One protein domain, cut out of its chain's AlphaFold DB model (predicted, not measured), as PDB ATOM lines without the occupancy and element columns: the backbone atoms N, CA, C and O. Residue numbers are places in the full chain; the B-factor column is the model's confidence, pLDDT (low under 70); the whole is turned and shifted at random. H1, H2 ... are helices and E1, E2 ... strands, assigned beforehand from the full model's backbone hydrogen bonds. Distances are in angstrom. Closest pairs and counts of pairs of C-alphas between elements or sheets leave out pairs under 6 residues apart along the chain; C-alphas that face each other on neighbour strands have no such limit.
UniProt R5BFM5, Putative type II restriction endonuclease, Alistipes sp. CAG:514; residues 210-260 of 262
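What this domain is: This is residues 210 to 260 of the 262 residues of the protein "Putative type II restriction endonuclease" of Alistipes sp. CAG:514 (UniProt R5BFM5). Two small two-stranded hairpins stand at opposite ends of a long thin rod, E1 with E2 at one end and E3 with E4 at the other, and the short helix H1 and the winding stretch of residues 233 to 243 lie between them. The little helix H2 follows directly after E4, near the second hairpin. The printed part has 51 residues with four named strands and two named helices, in the order E1, E2, H1, E3, E4, H2; the two sheets, E1 - E2 and E3 - E4, are each antiparallel, and the class is mixed, helices and strands. The whole is extended, with a radius of gyration of the C-alphas of 18.6 A and spans of 62 by 22 by 9 A.

Where its parts are: E1 covers residues 210 to 214, 13.1 A from first to last C-alpha, and begins with C-alpha 210 at (-9.015, -22.157, 16.740). E2, the longest strand, covers residues 220 to 225 and measures 16.1 A. H1 is formed by residues 228 to 232, 6.0 A long, with C-alpha 228 at (-5.727, -34.594, 10.925). E3 covers residues 244 to 247, 9.7 A, and E4 residues 252 to 255, 10.4 A. H2, residues 256 to 259, is 5.5 A long and ends with C-alpha 259 at (-2.664, -52.641, 19.852).

How they stand to each other: E1 and E2 form a hairpin, antiparallel at 156 degrees between their directions. Their C-alphas 212 and 222 face each other at 4.5 A, and N 211 and O 223, 2.9 A apart, are within hydrogen-bond range, as are N 221 and O 213 at 2.8 A. H1 is apart from E1, E4 and H2. E3 and E4 form the second hairpin, antiparallel at 140 degrees. Here C-alphas 244 and 255 face each other at 4.4 A, and N 245 and O 254, 2.8 A apart, are within hydrogen-bond range, as are N 254 and O 245 at 2.9 A. E1 and E2 are apart from E3, E4 and H2. The closest C-alphas of E3 and H2 are those of Ile 244 and Phe 256, 5.8 A apart. In H1 every O i to N i+4 pair is within hydrogen-bond range; H2 is too short for such a pair, but its one O i to N i+3 pair is within range.

The domain as a whole: The two C-alphas farthest apart are those of Ile 217 and Glu 249, 61.5 A, in the links of the two hairpins. The link from H1 to E3, 11 residues, is long; the other links are tight. The printed part has no cut. Its mean pLDDT is 92.5, and no printed residue is under 70.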
ATOM      1  N   VAL A 210      -8.613 -23.477  17.229       90.38
ATOM      2  CA  VAL A 210      -9.015 -22.157  16.740       90.38
ATOM      3  C   VAL A 210      -7.988 -21.146  17.220       90.38
ATOM      4  O   VAL A 210      -7.895 -20.866  18.413       90.38
ATOM      5  N   GLN A 211      -7.218 -20.603  16.288       88.38
ATOM      6  CA  GLN A 211      -6.304 -19.496  16.542       88.38
ATOM      7  C   GLN A 211      -6.983 -18.201  16.107       88.38
ATOM      8  O   GLN A 211      -7.473 -18.102  14.983       88.38
ATOM      9  N   GLU A 212      -7.041 -17.224  17.003       90.44
ATOM     10  CA  GLU A 212      -7.616 -15.908  16.733       90.44
ATOM     11  C   GLU A 212      -6.510 -14.859  16.807       90.44
ATOM     12  O   GLU A 212      -5.882 -14.668  17.848       90.44
ATOM     13  N   GLU A 213      -6.255 -14.200  15.683       86.62
ATOM     14  CA  GLU A 213      -5.256 -13.143  15.558       86.62
ATOM     15  C   GLU A 213      -5.961 -11.805  15.351       86.62
ATOM     16  O   GLU A 213      -6.901 -11.712  14.563       86.62
ATOM     17  N   PHE A 214      -5.498 -10.757  16.029       87.56
ATOM     18  CA  PHE A 214      -6.025  -9.404  15.863       87.56
ATOM     19  C   PHE A 214      -5.078  -8.575  15.001       87.56
ATOM     20  O   PHE A 214      -3.865  -8.578  15.221       87.56
ATOM     21  N   ASN A 215      -5.619  -7.843  14.028       85.19
ATOM     22  CA  ASN A 215      -4.832  -6.864  13.286       85.19
ATOM     23  C   ASN A 215      -4.657  -5.554  14.083       85.19
ATOM     24  O   ASN A 215      -5.268  -5.350  15.132       85.19
ATOM     25  N   LEU A 216      -3.829  -4.639  13.566       81.19
ATOM     26  CA  LEU A 216      -3.520  -3.339  14.191       81.19
ATOM     27  C   LEU A 216      -4.745  -2.435  14.442       81.19
ATOM     28  O   LEU A 216      -4.632  -1.476  15.198       81.19
ATOM     29  N   ILE A 217      -5.893  -2.720  13.818       88.19
ATOM     30  CA  ILE A 217      -7.136  -1.937  13.918       88.19
ATOM     31  C   ILE A 217      -8.193  -2.689  14.763       88.19
ATOM     32  O   ILE A 217      -9.318  -2.226  14.920       88.19
ATOM     33  N   GLY A 218      -7.828  -3.830  15.363       80.94
ATOM     34  CA  GLY A 218      -8.687  -4.606  16.261       80.94
ATOM     35  C   GLY A 218      -9.626  -5.600  15.570       80.94
ATOM     36  O   GLY A 218     -10.485  -6.171  16.238       80.94
ATOM     37  N   GLU A 219      -9.481  -5.848  14.265       85.06
ATOM     38  CA  GLU A 219     -10.258  -6.882  13.571       85.06
ATOM     39  C   GLU A 219      -9.657  -8.268  13.833       85.06
ATOM     40  O   GLU A 219      -8.445  -8.464  13.719       85.06
ATOM     41  N   SER A 220     -10.511  -9.241  14.158       87.81
ATOM     42  CA  SER A 220     -10.117 -10.626  14.420       87.81
ATOM     43  C   SER A 220     -10.125 -11.476  13.146       87.81
ATOM     44  O   SER A 220     -11.141 -11.543  12.446       87.81
ATOM     45  N   LYS A 221      -9.051 -12.225  12.898       87.38
ATOM     46  CA  LYS A 221      -8.994 -13.319  11.925       87.38
ATOM     47  C   LYS A 221      -8.913 -14.648  12.670       87.38
ATOM     48  O   LYS A 221      -7.994 -14.865  13.452       87.38
ATOM     49  N   LYS A 222      -9.856 -15.550  12.392       89.06
ATOM     50  CA  LYS A 222      -9.854 -16.915  12.933       89.06
ATOM     51  C   LYS A 222      -9.260 -17.889  11.923       89.06
ATOM     52  O   LYS A 222      -9.739 -17.974  10.793       89.06
ATOM     53  N   THR A 223      -8.261 -18.646  12.350       89.44
ATOM     54  CA  THR A 223      -7.704 -19.787  11.623       89.44
ATOM     55  C   THR A 223      -8.125 -21.056  12.353       89.44
ATOM     56  O   THR A 223      -7.881 -21.189  13.549       89.44
ATOM     57  N   ILE A 224      -8.790 -21.968  11.642       91.81
ATOM     58  CA  ILE A 224      -9.260 -23.243  12.193       91.81
ATOM     59  C   ILE A 224      -8.380 -24.364  11.643       91.81
ATOM     60  O   ILE A 224      -8.362 -24.601  10.433       91.81
ATOM     61  N   THR A 225      -7.686 -25.072  12.527       92.56
ATOM     62  CA  THR A 225      -6.923 -26.277  12.201       92.56
ATOM     63  C   THR A 225      -7.717 -27.499  12.637       92.56
ATOM     64  O   THR A 225      -7.967 -27.725  13.822       92.56
ATOM     65  N   LYS A 226      -8.137 -28.302  11.660       94.38
ATOM     66  CA  LYS A 226      -8.917 -29.514  11.908       94.38
ATOM     67  C   LYS A 226      -8.038 -30.661  12.396       94.38
ATOM     68  O   LYS A 226      -6.843 -30.740  12.115       94.38
ATOM     69  N   CYS A 227      -8.662 -31.600  13.100       95.88
ATOM     70  CA  CYS A 227      -8.027 -32.854  13.484       95.88
ATOM     71  C   CYS A 227      -7.596 -33.648  12.240       95.88
ATOM     72  O   CYS A 227      -8.440 -34.100  11.463       95.88
ATOM     73  N   THR A 228      -6.289 -33.882  12.087       95.56
ATOM     74  CA  THR A 228      -5.727 -34.594  10.925       95.56
ATOM     75  C   THR A 228      -6.317 -35.995  10.753       95.56
ATOM     76  O   THR A 228      -6.624 -36.391   9.629       95.56
ATOM     77  N   GLY A 229      -6.504 -36.741  11.848       95.06
ATOM     78  CA  GLY A 229      -7.139 -38.059  11.810       95.06
ATOM     79  C   GLY A 229      -8.573 -38.002  11.284       95.06
ATOM     80  O   GLY A 229      -8.957 -38.834  10.468       95.06
ATOM     81  N   CYS A 230      -9.353 -36.984  11.673       94.94
ATOM     82  CA  CYS A 230     -10.723 -36.805  11.178       94.94
ATOM     83  C   CYS A 230     -10.764 -36.448   9.689       94.94
ATOM     84  O   CYS A 230     -11.626 -36.949   8.977       94.94
ATOM     85  N   GLU A 231      -9.847 -35.604   9.210       95.31
ATOM     86  CA  GLU A 231      -9.810 -35.212   7.796       95.31
ATOM     87  C   GLU A 231      -9.355 -36.344   6.876       95.31
ATOM     88  O   GLU A 231      -9.859 -36.480   5.764       95.31
ATOM     89  N   LYS A 232      -8.388 -37.147   7.329       95.19
ATOM     90  CA  LYS A 232      -7.753 -38.186   6.505       95.19
ATOM     91  C   LYS A 232      -8.315 -39.586   6.736       95.19
ATOM     92  O   LYS A 232      -7.907 -40.504   6.033       95.19
ATOM     93  N   GLY A 233      -9.202 -39.763   7.717       92.81
ATOM     94  CA  GLY A 233      -9.663 -41.086   8.148       92.81
ATOM     95  C   GLY A 233      -8.531 -41.946   8.718       92.81
ATOM     96  O   GLY A 233      -8.532 -43.160   8.544       92.81
ATOM     97  N   ASP A 234      -7.537 -41.317   9.350       93.75
ATOM     98  CA  ASP A 234      -6.359 -41.998   9.890       93.75
ATOM     99  C   ASP A 234      -6.488 -42.155  11.407       93.75
ATOM    100  O   ASP A 234      -6.252 -41.212  12.172       93.75
ATOM    101  N   ILE A 235      -6.819 -43.380  11.826       94.12
ATOM    102  CA  ILE A 235      -7.043 -43.749  13.227       94.12
ATOM    103  C   ILE A 235      -5.829 -43.459  14.128       94.12
ATOM    104  O   ILE A 235      -5.981 -43.273  15.334       94.12
ATOM    105  N   THR A 236      -4.619 -43.357  13.568       93.88
ATOM    106  CA  THR A 236      -3.373 -43.094  14.314       93.88
ATOM    107  C   THR A 236      -3.072 -41.606  14.516       93.88
ATOM    108  O   THR A 236      -2.151 -41.264  15.258       93.88
ATOM    109  N   LYS A 237      -3.834 -40.713  13.868       95.31
ATOM    110  CA  LYS A 237      -3.574 -39.262  13.831       95.31
ATOM    111  C   LYS A 237      -4.685 -38.423  14.459       95.31
ATOM    112  O   LYS A 237      -4.798 -37.228  14.165       95.31
ATOM    113  N   HIS A 238      -5.531 -39.017  15.295       96.44
ATOM    114  CA  HIS A 238      -6.526 -38.251  16.032       96.44
ATOM    115  C   HIS A 238      -5.870 -37.463  17.168       96.44
ATOM    116  O   HIS A 238      -5.031 -37.976  17.900       96.44
ATOM    117  N   ASN A 239      -6.292 -36.210  17.334       96.06
ATOM    118  CA  ASN A 239      -5.924 -35.369  18.476       96.06
ATOM    119  C   ASN A 239      -6.846 -35.568  19.695       96.06
ATOM    120  O   ASN A 239      -6.655 -34.917  20.718       96.06
ATOM    121  N   GLY A 240      -7.849 -36.448  19.587       96.25
ATOM    122  CA  GLY A 240      -8.736 -36.801  20.690       96.25
ATOM    123  C   GLY A 240      -8.072 -37.681  21.752       96.25
ATOM    124  O   GLY A 240      -6.918 -38.092  21.641       96.25
ATOM    125  N   ILE A 241      -8.833 -38.003  22.797       97.50
ATOM    126  CA  ILE A 241      -8.349 -38.808  23.921       97.50
ATOM    127  C   ILE A 241      -8.455 -40.288  23.550       97.50
ATOM    128  O   ILE A 241      -9.543 -40.861  23.585       97.50
ATOM    129  N   TYR A 242      -7.331 -40.915  23.207       97.38
ATOM    130  CA  TYR A 242      -7.281 -42.351  22.921       97.38
ATOM    131  C   TYR A 242      -7.740 -43.194  24.112       97.38
ATOM    132  O   TYR A 242      -7.311 -42.974  25.248       97.38
ATOM    133  N   CYS A 243      -8.589 -44.189  23.841       97.50
ATOM    134  CA  CYS A 243      -9.091 -45.091  24.871       97.50
ATOM    135  C   CYS A 243      -7.956 -45.929  25.471       97.50
ATOM    136  O   CYS A 243      -7.033 -46.360  24.774       97.50
ATOM    137  N   ILE A 244      -8.052 -46.176  26.776       96.88
ATOM    138  CA  ILE A 244      -7.086 -46.957  27.548       96.88
ATOM    139  C   ILE A 244      -7.758 -48.249  28.002       96.88
ATOM    140  O   ILE A 244      -8.884 -48.236  28.487       96.88
ATOM    141  N   LEU A 245      -7.031 -49.351  27.870       95.69
ATOM    142  CA  LEU A 245      -7.441 -50.698  28.234       95.69
ATOM    143  C   LEU A 245      -6.537 -51.264  29.320       95.69
ATOM    144  O   LEU A 245      -5.372 -50.875  29.446       95.69
ATOM    145  N   LYS A 246      -7.067 -52.226  30.077       96.25
ATOM    146  CA  LYS A 246      -6.289 -53.029  31.019       96.25
ATOM    147  C   LYS A 246      -5.742 -54.274  30.320       96.25
ATOM    148  O   LYS A 246      -6.498 -55.107  29.830       96.25
ATOM    149  N   ASP A 247      -4.420 -54.409  30.328       94.38
ATOM    150  CA  ASP A 247      -3.715 -55.656  30.037       94.38
ATOM    151  C   ASP A 247      -3.652 -56.456  31.347       94.38
ATOM    152  O   ASP A 247      -2.856 -56.152  32.245       94.38
ATOM    153  N   TRP A 248      -4.565 -57.420  31.496       95.56
ATOM    154  CA  TRP A 248      -4.692 -58.217  32.719       95.56
ATOM    155  C   TRP A 248      -3.515 -59.162  32.938       95.56
ATOM    156  O   TRP A 248      -3.152 -59.399  34.088       95.56
ATOM    157  N   GLU A 249      -2.888 -59.652  31.867       90.50
ATOM    158  CA  GLU A 249      -1.720 -60.533  31.961       90.50
ATOM    159  C   GLU A 249      -0.501 -59.784  32.499       90.50
ATOM    160  O   GLU A 249       0.216 -60.290  33.364       90.50
ATOM    161  N   LYS A 250      -0.274 -58.554  32.020       92.06
ATOM    162  CA  LYS A 250       0.879 -57.727  32.420       92.06
ATOM    163  C   LYS A 250       0.576 -56.774  33.573       92.06
ATOM    164  O   LYS A 250       1.463 -56.043  34.006       92.06
ATOM    165  N   GLY A 251      -0.670 -56.727  34.041       93.25
ATOM    166  CA  GLY A 251      -1.107 -55.859  35.134       93.25
ATOM    167  C   GLY A 251      -1.031 -54.359  34.830       93.25
ATOM    168  O   GLY A 251      -1.122 -53.550  35.756       93.25
ATOM    169  N   LYS A 252      -0.908 -53.957  33.561       95.25
ATOM    170  CA  LYS A 252      -0.680 -52.564  33.139       95.25
ATOM    171  C   LYS A 252      -1.817 -52.022  32.282       95.25
ATOM    172  O   LYS A 252      -2.711 -52.761  31.885       95.25
ATOM    173  N   THR A 253      -1.789 -50.725  32.011       96.69
ATOM    174  CA  THR A 253      -2.684 -50.095  31.040       96.69
ATOM    175  C   THR A 253      -1.991 -49.931  29.688       96.69
ATOM    176  O   THR A 253      -0.765 -49.825  29.611       96.69
ATOM    177  N   VAL A 254      -2.769 -49.947  28.610       95.50
ATOM    178  CA  VAL A 254      -2.303 -49.781  27.226       95.50
ATOM    179  C   VAL A 254      -3.323 -48.958  26.449       95.50
ATOM    180  O   VAL A 254      -4.517 -49.071  26.715       95.50
ATOM    181  N   ARG A 255      -2.899 -48.115  25.503       95.56
ATOM    182  CA  ARG A 255      -3.860 -47.427  24.629       95.56
ATOM    183  C   ARG A 255      -4.365 -48.404  23.576       95.56
ATOM    184  O   ARG A 255      -3.569 -49.156  23.019       95.56
ATOM    185  N   PHE A 256      -5.656 -48.356  23.258       94.62
ATOM    186  CA  PHE A 256      -6.249 -49.200  22.216       94.62
ATOM    187  C   PHE A 256      -5.496 -49.069  20.884       94.62
ATOM    188  O   PHE A 256      -5.182 -50.070  20.248       94.62
ATOM    189  N   ILE A 257      -5.112 -47.844  20.517       94.81
ATOM    190  CA  ILE A 257      -4.388 -47.567  19.270       94.81
ATOM    191  C   ILE A 257      -3.028 -48.275  19.178       94.81
ATOM    192  O   ILE A 257      -2.623 -48.692  18.098       94.81
ATOM    193  N   ASP A 258      -2.350 -48.490  20.311       93.69
ATOM    194  CA  ASP A 258      -1.047 -49.164  20.350       93.69
ATOM    195  C   ASP A 258      -1.171 -50.685  20.126       93.69
ATOM    196  O   ASP A 258      -0.163 -51.374  19.956       93.69
ATOM    197  N   LEU A 259      -2.394 -51.231  20.139       90.81
ATOM    198  CA  LEU A 259      -2.664 -52.641  19.852       90.81
ATOM    199  C   LEU A 259      -2.805 -52.928  18.353       90.81
ATOM    200  O   LEU A 259      -2.635 -54.077  17.964       90.81
ATOM    201  N   LEU A 260      -3.083 -51.913  17.527       87.00
ATOM    202  CA  LEU A 260      -3.297 -52.078  16.082       87.00
ATOM    203  C   LEU A 260      -1.991 -52.162  15.275       87.00
ATOM    204  O   LEU A 260      -2.008 -52.613  14.137       87.00
TER     205      LEU A 260